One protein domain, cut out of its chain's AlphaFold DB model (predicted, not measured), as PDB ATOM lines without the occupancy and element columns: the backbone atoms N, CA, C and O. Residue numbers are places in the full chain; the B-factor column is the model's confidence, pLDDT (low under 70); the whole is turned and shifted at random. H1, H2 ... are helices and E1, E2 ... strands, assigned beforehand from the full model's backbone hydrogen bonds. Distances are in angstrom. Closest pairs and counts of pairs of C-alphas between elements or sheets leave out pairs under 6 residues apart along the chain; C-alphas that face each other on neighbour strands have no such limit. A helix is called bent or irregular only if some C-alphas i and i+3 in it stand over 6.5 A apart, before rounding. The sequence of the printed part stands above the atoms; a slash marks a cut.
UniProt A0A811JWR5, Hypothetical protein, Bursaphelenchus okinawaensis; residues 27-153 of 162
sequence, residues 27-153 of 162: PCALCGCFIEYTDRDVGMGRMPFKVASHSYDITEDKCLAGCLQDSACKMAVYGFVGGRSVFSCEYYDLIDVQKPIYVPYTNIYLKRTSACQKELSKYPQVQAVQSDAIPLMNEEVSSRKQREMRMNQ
ATOM      1  N   PRO A  27     212.746 268.291 126.630       80.19
ATOM      2  CA  PRO A  27     213.376 268.797 127.839       80.19
ATOM      3  C   PRO A  27     212.794 270.169 128.190       80.19
ATOM      4  O   PRO A  27     212.922 271.123 127.423       80.19
ATOM      5  N   CYS A  28     212.197 270.273 129.374       87.12
ATOM      6  CA  CYS A  28     211.604 271.506 129.872       87.12
ATOM      7  C   CYS A  28     212.646 272.634 130.003       87.12
ATOM      8  O   CYS A  28     213.579 272.565 130.814       87.12
ATOM      9  N   ALA A  29     212.496 273.704 129.217       90.81
ATOM     10  CA  ALA A  29     213.460 274.801 129.183       90.81
ATOM     11  C   ALA A  29     213.291 275.778 130.358       90.81
ATOM     12  O   ALA A  29     214.267 276.424 130.771       90.81
ATOM     13  N   LEU A  30     212.067 275.902 130.885       93.19
ATOM     14  CA  LEU A  30     211.721 276.823 131.969       93.19
ATOM     15  C   LEU A  30     211.766 276.188 133.360       93.19
ATOM     16  O   LEU A  30     211.801 276.929 134.341       93.19
ATOM     17  N   CYS A  31     211.860 274.862 133.478       90.69
ATOM     18  CA  CYS A  31     211.875 274.159 134.768       90.69
ATOM     19  C   CYS A  31     213.003 274.618 135.699       90.69
ATOM     20  O   CYS A  31     212.814 274.719 136.908       90.69
ATOM     21  N   GLY A  32     214.151 275.032 135.148       90.88
ATOM     22  CA  GLY A  32     215.252 275.611 135.931       90.88
ATOM     23  C   GLY A  32     214.898 276.908 136.679       90.88
ATOM     24  O   GLY A  32     215.612 277.298 137.605       90.88
ATOM     25  N   CYS A  33     213.795 277.571 136.320       93.88
ATOM     26  CA  CYS A  33     213.271 278.744 137.020       93.88
ATOM     27  C   CYS A  33     212.357 278.393 138.205       93.88
ATOM     28  O   CYS A  33     211.901 279.288 138.920       93.88
ATOM     29  N   PHE A  34     212.127 277.103 138.445       93.19
ATOM     30  CA  PHE A  34     211.234 276.592 139.472       93.19
ATOM     31  C   PHE A  34     211.952 275.596 140.392       93.19
ATOM     32  O   PHE A  34     213.075 275.147 140.136       93.19
ATOM     33  N   ILE A  35     211.339 275.327 141.538       89.94
ATOM     34  CA  ILE A  35     211.614 274.129 142.331       89.94
ATOM     35  C   ILE A  35     210.550 273.117 141.915       89.94
ATOM     36  O   ILE A  35     209.360 273.397 142.054       89.94
ATOM     37  N   GLU A  36     210.991 272.000 141.352       87.94
ATOM     38  CA  GLU A  36     210.133 270.972 140.769       87.94
ATOM     39  C   GLU A  36     209.921 269.819 141.754       87.94
ATOM     40  O   GLU A  36     210.868 269.351 142.390       87.94
ATOM     41  N   TYR A  37     208.675 269.359 141.857       83.19
ATOM     42  CA  TYR A  37     208.291 268.152 142.579       83.19
ATOM     43  C   TYR A  37     207.623 267.179 141.600       83.19
ATOM     44  O   TYR A  37     206.527 267.456 141.106       83.19
ATOM     45  N   THR A  38     208.298 266.055 141.332       77.69
ATOM     46  CA  THR A  38     207.874 264.982 140.413       77.69
ATOM     47  C   THR A  38     207.524 263.707 141.175       77.69
ATOM     48  O   THR A  38     208.258 263.335 142.092       77.69
ATOM     49  N   ASP A  39     206.476 262.989 140.759       56.88
ATOM     50  CA  ASP A  39     206.143 261.600 141.156       56.88
ATOM     51  C   ASP A  39     206.044 261.284 142.666       56.88
ATOM     52  O   ASP A  39     205.837 260.132 143.058       56.88
ATOM     53  N   ARG A  40     206.169 262.300 143.522       51.88
ATOM     54  CA  ARG A  40     206.035 262.296 144.981       51.88
ATOM     55  C   ARG A  40     205.549 263.698 145.359       51.88
ATOM     56  O   ARG A  40     206.239 264.690 145.159       51.88
ATOM     57  N   ASP A  41     204.287 263.814 145.753       53.91
ATOM     58  CA  ASP A  41     203.873 263.765 147.159       53.91
ATOM     59  C   ASP A  41     203.622 265.176 147.716       53.91
ATOM     60  O   ASP A  41     204.228 265.614 148.695       53.91
ATOM     61  N   VAL A  42     202.677 265.887 147.105       55.66
ATOM     62  CA  VAL A  42     202.073 267.072 147.712       55.66
ATOM     63  C   VAL A  42     200.656 267.190 147.177       55.66
ATOM     64  O   VAL A  42     200.434 267.546 146.020       55.66
ATOM     65  N   GLY A  43     199.677 266.909 148.030       59.41
ATOM     66  CA  GLY A  43     198.307 267.281 147.713       59.41
ATOM     67  C   GLY A  43     198.159 268.796 147.799       59.41
ATOM     68  O   GLY A  43     198.481 269.396 148.825       59.41
ATOM     69  N   MET A  44     197.622 269.422 146.754       69.81
ATOM     70  CA  MET A  44     197.248 270.830 146.843       69.81
ATOM     71  C   MET A  44     196.049 270.977 147.778       69.81
ATOM     72  O   MET A  44     194.956 270.505 147.473       69.81
ATOM     73  N   GLY A  45     196.247 271.651 148.915       71.00
ATOM     74  CA  GLY A  45     195.209 271.870 149.932       71.00
ATOM     75  C   GLY A  45     194.118 272.864 149.523       71.00
ATOM     76  O   GLY A  45     193.193 273.125 150.294       71.00
ATOM     77  N   ARG A  46     194.219 273.423 148.313       79.88
ATOM     78  CA  ARG A  46     193.351 274.485 147.811       79.88
ATOM     79  C   ARG A  46     193.074 274.365 146.315       79.88
ATOM     80  O   ARG A  46     193.820 273.736 145.560       79.88
ATOM     81  N   MET A  47     192.011 275.040 145.881       83.94
ATOM     82  CA  MET A  47     191.734 275.241 144.459       83.94
ATOM     83  C   MET A  47     192.714 276.261 143.854       83.94
ATOM     84  O   MET A  47     193.130 277.193 144.556       83.94
ATOM     85  N   PRO A  48     193.071 276.101 142.569       88.00
ATOM     86  CA  PRO A  48     193.825 277.110 141.834       88.00
ATOM     87  C   PRO A  48     192.995 278.384 141.655       88.00
ATOM     88  O   PRO A  48     191.766 278.332 141.604       88.00
ATOM     89  N   PHE A  49     193.665 279.532 141.547       91.75
ATOM     90  CA  PHE A  49     192.984 280.806 141.273       91.75
ATOM     91  C   PHE A  49     192.750 281.020 139.772       91.75
ATOM     92  O   PHE A  49     191.864 281.784 139.392       91.75
ATOM     93  N   LYS A  50     193.526 280.337 138.920       92.06
ATOM     94  CA  LYS A  50     193.364 280.317 137.464       92.06
ATOM     95  C   LYS A  50     193.685 278.937 136.894       92.06
ATOM     96  O   LYS A  50     194.588 278.262 137.385       92.06
ATOM     97  N   VAL A  51     192.982 278.545 135.836       89.56
ATOM     98  CA  VAL A  51     193.230 277.310 135.068       89.56
ATOM     99  C   VAL A  51     193.227 277.637 133.582       89.56
ATOM    100  O   VAL A  51     192.403 278.434 133.137       89.56
ATOM    101  N   ALA A  52     194.139 277.057 132.805       90.19
ATOM    102  CA  ALA A  52     194.184 277.290 131.365       90.19
ATOM    103  C   ALA A  52     192.896 276.803 130.673       90.19
ATOM    104  O   ALA A  52     192.451 275.671 130.887       90.19
ATOM    105  N   SER A  53     192.316 277.641 129.807       86.38
ATOM    106  CA  SER A  53     191.041 277.356 129.129       86.38
ATOM    107  C   SER A  53     191.131 276.148 128.189       86.38
ATOM    108  O   SER A  53     190.221 275.323 128.143       86.38
ATOM    109  N   HIS A  54     192.259 276.008 127.492       82.50
ATOM    110  CA  HIS A  54     192.539 274.932 126.538       82.50
ATOM    111  C   HIS A  54     193.715 274.083 127.011       82.50
ATOM    112  O   HIS A  54     194.743 273.996 126.351       82.50
ATOM    113  N   SER A  55     193.584 273.470 128.188       77.12
ATOM    114  CA  SER A  55     194.703 272.773 128.835       77.12
ATOM    115  C   SER A  55     195.297 271.609 128.014       77.12
ATOM    116  O   SER A  55     196.462 271.279 128.210       77.12
ATOM    117  N   TYR A  56     194.550 271.032 127.062       76.50
ATOM    118  CA  TYR A  56     195.076 270.023 126.130       76.50
ATOM    119  C   TYR A  56     196.062 270.597 125.104       76.50
ATOM    120  O   TYR A  56     196.833 269.836 124.560       76.50
ATOM    121  N   ASP A  57     196.075 271.904 124.839       81.50
ATOM    122  CA  ASP A  57     196.987 272.516 123.856       81.50
ATOM    123  C   ASP A  57     198.167 273.242 124.535       81.50
ATOM    124  O   ASP A  57     198.962 273.935 123.893       81.50
ATOM    125  N   ILE A  58     198.274 273.113 125.862       86.69
ATOM    126  CA  ILE A  58     199.306 273.752 126.678       86.69
ATOM    127  C   ILE A  58     200.411 272.743 126.989       86.69
ATOM    128  O   ILE A  58     200.183 271.720 127.637       86.69
ATOM    129  N   THR A  59     201.629 273.051 126.554       89.69
ATOM    130  CA  THR A  59     202.845 272.344 126.969       89.69
ATOM    131  C   THR A  59     203.287 272.786 128.362       89.69
ATOM    132  O   THR A  59     202.872 273.836 128.862       89.69
ATOM    133  N   GLU A  60     204.155 271.993 128.984       90.06
ATOM    134  CA  GLU A  60     204.740 272.282 130.295       90.06
ATOM    135  C   GLU A  60     205.372 273.681 130.329       90.06
ATOM    136  O   GLU A  60     204.981 274.528 131.132       90.06
ATOM    137  N   ASP A  61     206.256 273.982 129.374       91.94
ATOM    138  CA  ASP A  61     206.899 275.291 129.265       91.94
ATOM    139  C   ASP A  61     205.887 276.431 129.051       91.94
ATOM    140  O   ASP A  61     206.034 277.496 129.648       91.94
ATOM    141  N   LYS A  62     204.830 276.242 128.247       92.88
ATOM    142  CA  LYS A  62     203.786 277.275 128.091       92.88
ATOM    143  C   LYS A  62     203.072 277.548 129.414       92.88
ATOM    144  O   LYS A  62     202.820 278.708 129.739       92.88
ATOM    145  N   CYS A  63     202.797 276.504 130.193       93.12
ATOM    146  CA  CYS A  63     202.220 276.648 131.526       93.12
ATOM    147  C   CYS A  63     203.154 277.435 132.459       93.12
ATOM    148  O   CYS A  63     202.757 278.425 133.079       93.12
ATOM    149  N   LEU A  64     204.432 277.055 132.509       94.62
ATOM    150  CA  LEU A  64     205.430 277.731 133.339       94.62
ATOM    151  C   LEU A  64     205.638 279.190 132.927       94.62
ATOM    152  O   LEU A  64     205.725 280.063 133.792       94.62
ATOM    153  N   ALA A  65     205.658 279.473 131.626       95.19
ATOM    154  CA  ALA A  65     205.736 280.829 131.103       95.19
ATOM    155  C   ALA A  65     204.559 281.684 131.585       95.19
ATOM    156  O   ALA A  65     204.785 282.793 132.070       95.19
ATOM    157  N   GLY A  66     203.333 281.152 131.537       95.00
ATOM    158  CA  GLY A  66     202.148 281.834 132.057       95.00
ATOM    159  C   GLY A  66     202.290 282.203 133.537       95.00
ATOM    160  O   GLY A  66     202.036 283.345 133.920       95.00
ATOM    161  N   CYS A  67     202.801 281.291 134.368       95.38
ATOM    162  CA  CYS A  67     203.065 281.595 135.777       95.38
ATOM    163  C   CYS A  67     204.218 282.596 135.980       95.38
ATOM    164  O   CYS A  67     204.204 283.388 136.924       95.38
ATOM    165  N   LEU A  68     205.242 282.597 135.121       94.94
ATOM    166  CA  LEU A  68     206.312 283.598 135.183       94.94
ATOM    167  C   LEU A  68     205.797 284.997 134.820       94.94
ATOM    168  O   LEU A  68     206.169 285.955 135.499       94.94
ATOM    169  N   GLN A  69     204.921 285.083 133.816       94.06
ATOM    170  CA  GLN A  69     204.304 286.312 133.308       94.06
ATOM    171  C   GLN A  69     203.230 286.886 134.252       94.06
ATOM    172  O   GLN A  69     203.028 288.098 134.269       94.06
ATOM    173  N   ASP A  70     202.575 286.055 135.070       93.81
ATOM    174  CA  ASP A  70     201.612 286.497 136.087       93.81
ATOM    175  C   ASP A  70     202.308 286.783 137.437       93.81
ATOM    176  O   ASP A  70     202.933 285.914 138.055       93.81
ATOM    177  N   SER A  71     202.201 288.019 137.933       92.44
ATOM    178  CA  SER A  71     202.801 288.435 139.210       92.44
ATOM    179  C   SER A  71     202.119 287.819 140.436       92.44
ATOM    180  O   SER A  71     202.766 287.647 141.482       92.44
ATOM    181  N   ALA A  72     200.832 287.477 140.320       94.25
ATOM    182  CA  ALA A  72     200.082 286.798 141.368       94.25
ATOM    183  C   ALA A  72     200.501 285.329 141.479       94.25
ATOM    184  O   ALA A  72     200.536 284.799 142.585       94.25
ATOM    185  N   CYS A  73     200.900 284.693 140.373       94.06
ATOM    186  CA  CYS A  73     201.298 283.290 140.381       94.06
ATOM    187  C   CYS A  73     202.587 283.060 141.185       94.06
ATOM    188  O   CYS A  73     203.639 283.655 140.922       94.06
ATOM    189  N   LYS A  74     202.499 282.168 142.175       93.38
ATOM    190  CA  LYS A  74     203.611 281.682 143.006       93.38
ATOM    191  C   LYS A  74     203.957 280.230 142.716       93.38
ATOM    192  O   LYS A  74     205.068 279.800 143.016       93.38
ATOM    193  N   MET A  75     203.024 279.479 142.143       91.56
ATOM    194  CA  MET A  75     203.202 278.066 141.858       91.56
ATOM    195  C   MET A  75     202.290 277.637 140.706       91.56
ATOM    196  O   MET A  75     201.168 278.134 140.586       91.56
ATOM    197  N   ALA A  76     202.774 276.713 139.882       91.94
ATOM    198  CA  ALA A  76     202.019 276.097 138.799       91.94
ATOM    199  C   ALA A  76     201.938 274.577 138.982       91.94
ATOM    200  O   ALA A  76     202.851 273.968 139.539       91.94
ATOM    201  N   VAL A  77     200.857 273.973 138.496       88.81
ATOM    202  CA  VAL A  77     200.703 272.517 138.392       88.81
ATOM    203  C   VAL A  77     200.463 272.167 136.932       88.81
ATOM    204  O   VAL A  77     199.611 272.780 136.286       88.81
ATOM    205  N   TYR A  78     201.217 271.193 136.429       88.19
ATOM    206  CA  TYR A  78     201.108 270.699 135.062       88.19
ATOM    207  C   TYR A  78     200.987 269.176 135.042       88.19
ATOM    208  O   TYR A  78     201.745 268.484 135.721       88.19
ATOM    209  N   GLY A  79     200.047 268.644 134.261       83.88
ATOM    210  CA  GLY A  79     199.903 267.202 134.035       83.88
ATOM    211  C   GLY A  79     198.462 266.708 134.139       83.88
ATOM    212  O   GLY A  79     197.520 267.481 133.966       83.88
ATOM    213  N   PHE A  80     198.279 265.411 134.395       76.12
ATOM    214  CA  PHE A  80     196.962 264.773 134.450       76.12
ATOM    215  C   PHE A  80     196.291 264.929 135.815       76.12
ATOM    216  O   PHE A  80     196.576 264.195 136.757       76.12
ATOM    217  N   VAL A  81     195.311 265.824 135.914       67.00
ATOM    218  CA  VAL A  81     194.573 266.034 137.167       67.00
ATOM    219  C   VAL A  81     193.390 265.063 137.268       67.00
ATOM    220  O   VAL A  81     192.599 264.920 136.336       67.00
ATOM    221  N   GLY A  82     193.244 264.390 138.416       59.84
ATOM    222  CA  GLY A  82     192.110 263.496 138.702       59.84
ATOM    223  C   GLY A  82     192.215 262.086 138.103       59.84
ATOM    224  O   GLY A  82     191.199 261.403 137.957       59.84
ATOM    225  N   GLY A  83     193.421 261.640 137.737       54.31
ATOM    226  CA  GLY A  83     193.720 260.243 137.396       54.31
ATOM    227  C   GLY A  83     193.266 259.762 136.011       54.31
ATOM    228  O   GLY A  83     193.568 258.622 135.655       54.31
ATOM    229  N   ARG A  84     192.568 260.586 135.211       54.47
ATOM    230  CA  ARG A  84     192.214 260.277 133.811       54.47
ATOM    231  C   ARG A  84     192.175 261.524 132.921       54.47
ATOM    232  O   ARG A  84     191.416 262.448 133.190       54.47
ATOM    233  N   SER A  85     192.939 261.478 131.826       50.91
ATOM    234  CA  SER A  85     192.755 262.168 130.531       50.91
ATOM    235  C   SER A  85     192.573 263.693 130.472       50.91
ATOM    236  O   SER A  85     192.398 264.214 129.373       50.91
ATOM    237  N   VAL A  86     192.648 264.426 131.583       60.47
ATOM    238  CA  VAL A  86     192.607 265.895 131.573       60.47
ATOM    239  C   VAL A  86     193.995 266.426 131.890       60.47
ATOM    240  O   VAL A  86     194.386 266.501 133.055       60.47
ATOM    241  N   PHE A  87     194.742 266.779 130.843       64.88
ATOM    242  CA  PHE A  87     195.862 267.699 131.002       64.88
ATOM    243  C   PHE A  87     195.324 268.986 131.604       64.88
ATOM    244  O   PHE A  87     194.324 269.514 131.122       64.88
ATOM    245  N   SER A  88     195.970 269.462 132.656       77.25
ATOM    246  CA  SER A  88     195.631 270.706 133.324       77.25
ATOM    247  C   SER A  88     196.883 271.554 133.452       77.25
ATOM    248  O   SER A  88     197.956 271.043 133.776       77.25
ATOM    249  N   CYS A  89     196.727 272.851 133.206       89.25
ATOM    250  CA  CYS A  89     197.674 273.867 133.632       89.25
ATOM    251  C   CYS A  89     196.969 274.758 134.652       89.25
ATOM    252  O   CYS A  89     196.009 275.460 134.322       89.25
ATOM    253  N   GLU A  90     197.426 274.703 135.895       89.94
ATOM    254  CA  GLU A  90     196.793 275.377 137.023       89.94
ATOM    255  C   GLU A  90     197.755 276.361 137.675       89.94
ATOM    256  O   GLU A  90     198.934 276.058 137.857       89.94
ATOM    257  N   TYR A  91     197.239 277.516 138.093       92.62
ATOM    258  CA  TYR A  91     198.012 278.558 138.755       92.62
ATOM    259  C   TYR A  91     197.521 278.801 140.178       92.62
ATOM    260  O   TYR A  91     196.317 278.850 140.459       92.62
ATOM    261  N   TYR A  92     198.480 279.009 141.072       91.69
ATOM    262  CA  TYR A  92     198.277 279.216 142.498       91.69
ATOM    263  C   TYR A  92     198.974 280.496 142.959       91.69
ATOM    264  O   TYR A  92     200.114 280.767 142.581       91.69
ATOM    265  N   ASP A  93     198.286 281.283 143.779       92.44
ATOM    266  CA  ASP A  93     198.747 282.574 144.311       92.44
ATOM    267  C   ASP A  93     199.395 282.459 145.701       92.44
ATOM    268  O   ASP A  93     200.028 283.402 146.171       92.44
ATOM    269  N   LEU A  94     199.292 281.292 146.343       87.88
ATOM    270  CA  LEU A  94     200.021 280.943 147.562       87.88
ATOM    271  C   LEU A  94     200.645 279.560 147.409       87.88
ATOM    272  O   LEU A  94     200.085 278.674 146.758       87.88
ATOM    273  N   ILE A  95     201.785 279.378 148.066       82.75
ATOM    274  CA  ILE A  95     202.452 278.087 148.193       82.75
ATOM    275  C   ILE A  95     201.826 277.383 149.404       82.75
ATOM    276  O   ILE A  95     202.157 277.705 150.540       82.75
ATOM    277  N   ASP A  96     200.888 276.467 149.156       74.81
ATOM    278  CA  ASP A  96     200.239 275.637 150.185       74.81
ATOM    279  C   ASP A  96     200.421 274.156 149.843       74.81
ATOM    280  O   ASP A  96     199.543 273.470 149.314       74.81
ATOM    281  N   VAL A  97     201.650 273.718 150.079       68.25
ATOM    282  CA  VAL A  97     202.167 272.391 149.773       68.25
ATOM    283  C   VAL A  97     201.920 271.529 151.015       68.25
ATOM    284  O   VAL A  97     202.746 271.483 151.925       68.25
ATOM    285  N   GLN A  98     200.733 270.919 151.104       63.44
ATOM    286  CA  GLN A  98     200.371 270.037 152.220       63.44
ATOM    287  C   GLN A  98     200.845 268.600 151.972       63.44
ATOM    288  O   GLN A  98     201.253 268.254 150.873       63.44
ATOM    289  N   LYS A  99     200.811 267.795 153.041       56.59
ATOM    290  CA  LYS A  99     201.321 266.420 153.183       56.59
ATOM    291  C   LYS A  99     201.468 265.584 151.895       56.59
ATOM    292  O   LYS A  99     200.627 265.660 150.999       56.59
ATOM    293  N   PRO A 100     202.454 264.671 151.893       52.56
ATOM    294  CA  PRO A 100     202.701 263.760 150.793       52.56
ATOM    295  C   PRO A 100     201.479 262.938 150.397       52.56
ATOM    296  O   PRO A 100     200.981 262.139 151.192       52.56
ATOM    297  N   ILE A 101     200.977 263.181 149.184       55.03
ATOM    298  CA  ILE A 101     199.931 262.386 148.543       55.03
ATOM    299  C   ILE A 101     200.365 262.094 147.121       55.03
ATOM    300  O   ILE A 101     200.614 263.009 146.332       55.03
ATOM    301  N   TYR A 102     200.403 260.807 146.804       50.34
ATOM    302  CA  TYR A 102     200.733 260.322 145.482       50.34
ATOM    303  C   TYR A 102     199.621 260.681 144.489       50.34
ATOM    304  O   TYR A 102     198.533 260.099 144.521       50.34
ATOM    305  N   VAL A 103     199.912 261.630 143.599       62.09
ATOM    306  CA  VAL A 103     199.103 261.927 142.412       62.09
ATOM    307  C   VAL A 103     199.973 261.623 141.190       62.09
ATOM    308  O   VAL A 103     200.902 262.378 140.902       62.09
ATOM    309  N   PRO A 104     199.751 260.488 140.505       61.16
ATOM    310  CA  PRO A 104     200.589 260.102 139.381       61.16
ATOM    311  C   PRO A 104     200.393 261.061 138.202       61.16
ATOM    312  O   PRO A 104     199.272 261.491 137.924       61.16
ATOM    313  N   TYR A 105     201.479 261.319 137.467       72.12
ATOM    314  CA  TYR A 105     201.493 262.092 136.219       72.12
ATOM    315  C   TYR A 105     201.156 263.590 136.347       72.12
ATOM    316  O   TYR A 105     200.680 264.204 135.387       72.12
ATOM    317  N   THR A 106     201.413 264.186 137.512       79.25
ATOM    318  CA  THR A 106     201.369 265.640 137.730       79.25
ATOM    319  C   THR A 106     202.668 266.130 138.344       79.25
ATOM    320  O   THR A 106     203.149 265.536 139.307       79.25
ATOM    321  N   ASN A 107     203.163 267.258 137.850       85.38
ATOM    322  CA  ASN A 107     204.318 267.953 138.390       85.38
ATOM    323  C   ASN A 107     203.892 269.289 139.001       85.38
ATOM    324  O   ASN A 107     203.009 269.985 138.484       85.38
ATOM    325  N   ILE A 108     204.540 269.648 140.105       87.31
ATOM    326  CA  ILE A 108     204.304 270.902 140.824       87.31
ATOM    327  C   ILE A 108     205.567 271.755 140.740       87.31
ATOM    328  O   ILE A 108     206.667 271.287 141.035       87.31
ATOM    329  N   TYR A 109     205.395 273.026 140.381       90.81
ATOM    330  CA  TYR A 109     206.485 273.964 140.141       90.81
ATOM    331  C   TYR A 109     206.318 275.191 141.021       90.81
ATOM    332  O   TYR A 109     205.417 276.006 140.816       90.81
ATOM    333  N   LEU A 110     207.211 275.359 141.990       91.69
ATOM    334  CA  LEU A 110     207.232 276.531 142.862       91.69
ATOM    335  C   LEU A 110     208.124 277.592 142.227       91.69
ATOM    336  O   LEU A 110     209.300 277.339 141.949       91.69
ATOM    337  N   LYS A 111     207.573 278.784 141.987       92.75
ATOM    338  CA  LYS A 111     208.300 279.896 141.368       92.75
ATOM    339  C   LYS A 111     209.439 280.309 142.296       92.75
ATOM    340  O   LYS A 111     209.204 280.658 143.454       92.75
ATOM    341  N   ARG A 112     210.681 280.271 141.804       91.25
ATOM    342  CA  ARG A 112     211.831 280.744 142.585       91.25
ATOM    343  C   ARG A 112     211.718 282.247 142.823       91.25
ATOM    344  O   ARG A 112     211.203 282.987 141.989       91.25
ATOM    345  N   THR A 113     212.248 282.704 143.952       83.75
ATOM    346  CA  THR A 113     212.354 284.140 144.257       83.75
ATOM    347  C   THR A 113     213.418 284.832 143.403       83.75
ATOM    348  O   THR A 113     213.301 286.020 143.120       83.75
ATOM    349  N   SER A 114     214.440 284.093 142.962       85.25
ATOM    350  CA  SER A 114     215.442 284.575 142.012       85.25
ATOM    351  C   SER A 114     214.820 284.843 140.643       85.25
ATOM    352  O   SER A 114     214.056 284.016 140.142       85.25
ATOM    353  N   ALA A 115     215.208 285.946 140.000       82.12
ATOM    354  CA  ALA A 115     214.753 286.265 138.651       82.12
ATOM    355  C   ALA A 115     215.128 285.154 137.651       82.12
ATOM    356  O   ALA A 115     216.283 284.730 137.568       82.12
ATOM    357  N   CYS A 116     214.141 284.695 136.882       89.25
ATOM    358  CA  CYS A 116     214.343 283.753 135.786       89.25
ATOM    359  C   CYS A 116     215.044 284.472 134.625       89.25
ATOM    360  O   CYS A 116     214.507 285.429 134.080       89.25
ATOM    361  N   GLN A 117     216.234 284.008 134.237       89.56
ATOM    362  CA  GLN A 117     217.006 284.589 133.126       89.56
ATOM    363  C   GLN A 117     216.609 284.024 131.751       89.56
ATOM    364  O   GLN A 117     217.245 284.330 130.744       89.56
ATOM    365  N   LYS A 118     215.596 283.152 131.692       89.88
ATOM    366  CA  LYS A 118     215.135 282.549 130.440       89.88
ATOM    367  C   LYS A 118     214.277 283.540 129.663       89.88
ATOM    368  O   LYS A 118     213.479 284.276 130.237       89.88
ATOM    369  N   GLU A 119     214.431 283.527 128.346       89.31
ATOM    370  CA  GLU A 119     213.663 284.388 127.457       89.31
ATOM    371  C   GLU A 119     212.193 283.941 127.394       89.31
ATOM    372  O   GLU A 119     211.889 282.806 127.018       89.31
ATOM    373  N   LEU A 120     211.282 284.852 127.759       90.44
ATOM    374  CA  LEU A 120     209.836 284.604 127.789       90.44
ATOM    375  C   LEU A 120     209.091 285.098 126.541       90.44
ATOM    376  O   LEU A 120     207.919 284.775 126.378       90.44
ATOM    377  N   SER A 121     209.751 285.864 125.668       88.19
ATOM    378  CA  SER A 121     209.163 286.497 124.473       88.19
ATOM    379  C   SER A 121     208.524 285.486 123.508       88.19
ATOM    380  O   SER A 121     207.511 285.781 122.881       88.19
ATOM    381  N   LYS A 122     209.095 284.279 123.424       89.50
ATOM    382  CA  LYS A 122     208.638 283.190 122.550       89.50
ATOM    383  C   LYS A 122     207.384 282.467 123.055       89.50
ATOM    384  O   LYS A 122     206.820 281.664 122.318       89.50
ATOM    385  N   TYR A 123     206.958 282.723 124.295       90.94
ATOM    386  CA  TYR A 123     205.787 282.084 124.887       90.94
ATOM    387  C   TYR A 123     204.595 283.051 124.895       90.94
ATOM    388  O   TYR A 123     204.628 284.060 125.611       90.94
ATOM    389  N   PRO A 124     203.531 282.763 124.123       89.19
ATOM    390  CA  PRO A 124     202.336 283.591 124.122       89.19
ATOM    391  C   PRO A 124     201.620 283.521 125.476       89.19
ATOM    392  O   PRO A 124     201.750 282.548 126.220       89.19
ATOM    393  N   GLN A 125     200.824 284.551 125.766       88.75
ATOM    394  CA  GLN A 125     199.993 284.588 126.968       88.75
ATOM    395  C   GLN A 125     199.007 283.416 126.973       88.75
ATOM    396  O   GLN A 125     198.253 283.214 126.017       88.75
ATOM    397  N   VAL A 126     198.996 282.658 128.069       90.44
ATOM    398  CA  VAL A 126     198.065 281.542 128.256       90.44
ATOM    399  C   VAL A 126     196.681 282.093 128.578       90.44
ATOM    400  O   VAL A 126     196.496 282.807 129.564       90.44
ATOM    401  N   GLN A 127     195.688 281.729 127.769       90.56
ATOM    402  CA  GLN A 127     194.293 282.013 128.089       90.56
ATOM    403  C   GLN A 127     193.878 281.175 129.298       90.56
ATOM    404  O   GLN A 127     194.010 279.949 129.295       90.56
ATOM    405  N   ALA A 128     193.395 281.838 130.345       87.56
ATOM    406  CA  ALA A 128     193.044 281.196 131.599       87.56
ATOM    407  C   ALA A 128     191.710 281.711 132.134       87.56
ATOM    408  O   ALA A 128     191.342 282.871 131.950       87.56
ATOM    409  N   VAL A 129     191.007 280.830 132.830       87.69
ATOM    410  CA  VAL A 129     189.738 281.094 133.494       87.69
ATOM    411  C   VAL A 129     189.988 281.249 134.988       87.69
ATOM    412  O   VAL A 129     190.766 280.496 135.571       87.69
ATOM    413  N   GLN A 130     189.359 282.258 135.594       87.44
ATOM    414  CA  GLN A 130     189.504 282.582 137.016       87.44
ATOM    415  C   GLN A 130     188.671 281.661 137.915       87.44
ATOM    416  O   GLN A 130     187.721 281.036 137.442       87.44
ATOM    417  N   SER A 131     189.006 281.640 139.212       79.31
ATOM    418  CA  SER A 131     188.430 280.796 140.272       79.31
ATOM    419  C   SER A 131     186.930 280.557 140.168       79.31
ATOM    420  O   SER A 131     186.478 279.420 140.282       79.31
ATOM    421  N   ASP A 132     186.170 281.613 139.903       77.69
ATOM    422  CA  ASP A 132     184.709 281.600 139.972       77.69
ATOM    423  C   ASP A 132     184.080 280.812 138.813       77.69
ATOM    424  O   ASP A 132     182.976 280.285 138.934       77.69
ATOM    425  N   ALA A 133     184.806 280.675 137.701       75.56
ATOM    426  CA  ALA A 133     184.371 279.961 136.506       75.56
ATOM    427  C   ALA A 133     185.052 278.588 136.324       75.56
ATOM    428  O   ALA A 133     184.657 277.826 135.443       75.56
ATOM    429  N   ILE A 134     186.015 278.217 137.182       73.88
ATOM    430  CA  ILE A 134     186.659 276.889 137.155       73.88
ATOM    431  C   ILE A 134     185.642 275.746 137.349       73.88
ATOM    432  O   ILE A 134     185.681 274.794 136.564       73.88
ATOM    433  N   PRO A 135     184.700 275.810 138.319       65.00
ATOM    434  CA  PRO A 135     183.716 274.743 138.498       65.00
ATOM    435  C   PRO A 135     182.816 274.553 137.273       65.00
ATOM    436  O   PRO A 135     182.414 273.433 136.984       65.00
ATOM    437  N   LEU A 136     182.542 275.638 136.540       66.25
ATOM    438  CA  LEU A 136     181.696 275.640 135.345       66.25
ATOM    439  C   LEU A 136     182.423 275.093 134.111       66.25
ATOM    440  O   LEU A 136     181.789 274.532 133.224       66.25
ATOM    441  N   MET A 137     183.749 275.237 134.052       69.69
ATOM    442  CA  MET A 137     184.566 274.670 132.978       69.69
ATOM    443  C   MET A 137     184.647 273.146 133.037       69.69
ATOM    444  O   MET A 137     184.643 272.486 131.999       69.69
ATOM    445  N   ASN A 138     184.803 272.586 134.240       72.44
ATOM    446  CA  ASN A 138     184.944 271.147 134.428       72.44
ATOM    447  C   ASN A 138     184.502 270.733 135.839       72.44
ATOM    448  O   ASN A 138     185.308 270.613 136.770       72.44
ATOM    449  N   GLU A 139     183.194 270.528 135.987       76.75
ATOM    450  CA  GLU A 139     182.553 270.178 137.257       76.75
ATOM    451  C   GLU A 139     183.066 268.836 137.809       76.75
ATOM    452  O   GLU A 139     183.314 268.699 139.011       76.75
ATOM    453  N   GLU A 140     183.318 267.849 136.942       77.56
ATOM    454  CA  GLU A 140     183.830 266.532 137.345       77.56
ATOM    455  C   GLU A 140     185.258 266.621 137.914       77.56
ATOM    456  O   GLU A 140     185.556 266.057 138.969       77.56
ATOM    457  N   VAL A 141     186.169 267.342 137.251       75.56
ATOM    458  CA  VAL A 141     187.534 267.557 137.773       75.56
ATOM    459  C   VAL A 141     187.491 268.350 139.080       75.56
ATOM    460  O   VAL A 141     188.129 267.959 140.060       75.56
ATOM    461  N   SER A 142     186.687 269.412 139.128       77.62
ATOM    462  CA  SER A 142     186.567 270.271 140.310       77.62
ATOM    463  C   SER A 142     186.006 269.519 141.521       77.62
ATOM    464  O   SER A 142     186.540 269.634 142.625       77.62
ATOM    465  N   SER A 143     184.969 268.702 141.329       78.75
ATOM    466  CA  SER A 143     184.351 267.908 142.398       78.75
ATOM    467  C   SER A 143     185.278 266.812 142.931       78.75
ATOM    468  O   SER A 143     185.364 266.623 144.148       78.75
ATOM    469  N   ARG A 144     186.031 266.129 142.056       77.38
ATOM    470  CA  ARG A 144     187.053 265.148 142.468       77.38
ATOM    471  C   ARG A 144     188.143 265.797 143.310       77.38
ATOM    472  O   ARG A 144     188.419 265.317 144.408       77.38
ATOM    473  N   LYS A 145     188.672 266.935 142.865       77.50
ATOM    474  CA  LYS A 145     189.695 267.679 143.606       77.50
ATOM    475  C   LYS A 145     189.183 268.166 144.959       77.50
ATOM    476  O   LYS A 145     189.857 268.019 145.973       77.50
ATOM    477  N   GLN A 146     187.949 268.674 145.015       80.56
ATOM    478  CA  GLN A 146     187.308 269.028 146.284       80.56
ATOM    479  C   GLN A 146     187.156 267.832 147.221       80.56
ATOM    480  O   GLN A 146     187.372 267.964 148.427       80.56
ATOM    481  N   ARG A 147     186.798 266.663 146.687       79.94
ATOM    482  CA  ARG A 147     186.716 265.433 147.473       79.94
ATOM    483  C   ARG A 147     188.083 265.040 148.027       79.94
ATOM    484  O   ARG A 147     188.160 264.737 149.213       79.94
ATOM    485  N   GLU A 148     189.134 265.080 147.215       75.62
ATOM    486  CA  GLU A 148     190.509 264.804 147.650       75.62
ATOM    487  C   GLU A 148     190.948 265.767 148.755       75.62
ATOM    488  O   GLU A 148     191.320 265.317 149.835       75.62
ATOM    489  N   MET A 149     190.778 267.080 148.565       77.56
ATOM    490  CA  MET A 149     191.094 268.081 149.593       77.56
ATOM    491  C   MET A 149     190.363 267.810 150.916       77.56
ATOM    492  O   MET A 149     190.976 267.847 151.983       77.56
ATOM    493  N   ARG A 150     189.067 267.462 150.866       79.50
ATOM    494  CA  ARG A 150     188.291 267.092 152.065       79.50
ATOM    495  C   ARG A 150     188.808 265.819 152.729       79.50
ATOM    496  O   ARG A 150     188.766 265.725 153.952       79.50
ATOM    497  N   MET A 151     189.255 264.827 151.958       73.31
ATOM    498  CA  MET A 151     189.834 263.600 152.517       73.31
ATOM    499  C   MET A 151     191.181 263.876 153.191       73.31
ATOM    500  O   MET A 151     191.435 263.326 154.257       73.31
ATOM    501  N   ASN A 152     191.986 264.783 152.641       69.12
ATOM    502  CA  ASN A 152     193.316 265.122 153.161       69.12
ATOM    503  C   ASN A 152     193.263 265.901 154.478       69.12
ATOM    504  O   ASN A 152     194.159 265.784 155.314       69.12
ATOM    505  N   GLN A 153     192.194 266.674 154.677       72.19
ATOM    506  CA  GLN A 153     191.936 267.401 155.920       72.19
ATOM    507  C   GLN A 153     191.410 266.500 157.047       72.19
ATOM    508  O   GLN A 153     191.410 266.909 158.208       72.19
TER     509      GLN A 153
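Overview. This is residues 27 to 153 of the 162 residues of the protein "Hypothetical protein" of Bursaphelenchus okinawaensis (UniProt A0A811JWR5). A twisted sheet of six strands has H1 packed along one face, while H2 covers the E6 edge on the opposite face and H3 makes a corner with H2, away from the strands. Residues 112 to 127 make a wide loop at the end far from H3. The printed part has 127 residues with three named helices and six named strands, in the order E1 E2 H1 E3 E4 E5 E6 H2 H3; the class is mixed, with under half of the residues in named elements. The antiparallel sheet runs E1 E5 E3 E4 E2 E6; the whole is compact, with a radius of gyration of the C-alphas of 13.6 A and spans of 39 by 28 by 25 A.

Along the chain. The strands are E1, residues 34 to 37, from C-alpha 34 at (211.234, 276.592, 139.472); E2, 50 to 52; E3, 75 to 80, 16.4 A; E4, 87 to 92, 16.5 A; E5, 106 to 111, 16.3 A; and E6, 128 to 130. The helices are H1, residues 60 to 69, 14.4 A; H2, 131 to 137; and H3, 139 to 152, 19.9 A, ending with C-alpha 152 at (193.316, 265.122, 153.161).

Arrangement. E3 and E4 form a hairpin, with N 77 and O 90 2.9 A apart. E2, H1 and E3 form a split strand-helix-strand unit, two strands running the same way with E4 between them; its crossover is right-handed. H1 is on the sheet at a height of 7.7 A, over E3 and E4; the closest C-alphas of H1 and E4 are those of Cys 63 and Cys 89, 5.7 A. H2 is irregular, C-alphas 132 and 135 being 7.1 A apart; it is on the opposite face, over E6. H2 and H3 only just touch, with 3 pairs of C-alphas within 8 A, and only at the corner; the closest are Pro 135 and Ser 142, 5.6 A. Every O i to N i+4 pair is within hydrogen-bond range in H1 and H3; in H2 1 of 3 is, beside 3 of 4 O i to N i+3 pairs.

Size, cuts and confidence. The C-alphas farthest apart, of Ser 121 and Met 151, are 41.0 A apart. The printed part has no cut; the links E1 to E2, E4 to E5 and E5 to E6 are long. Mean pLDDT of the printed part is 80.8, with residues 39 to 44, 81 to 87, 97 to 104, 135 to 137 and 152 under 70.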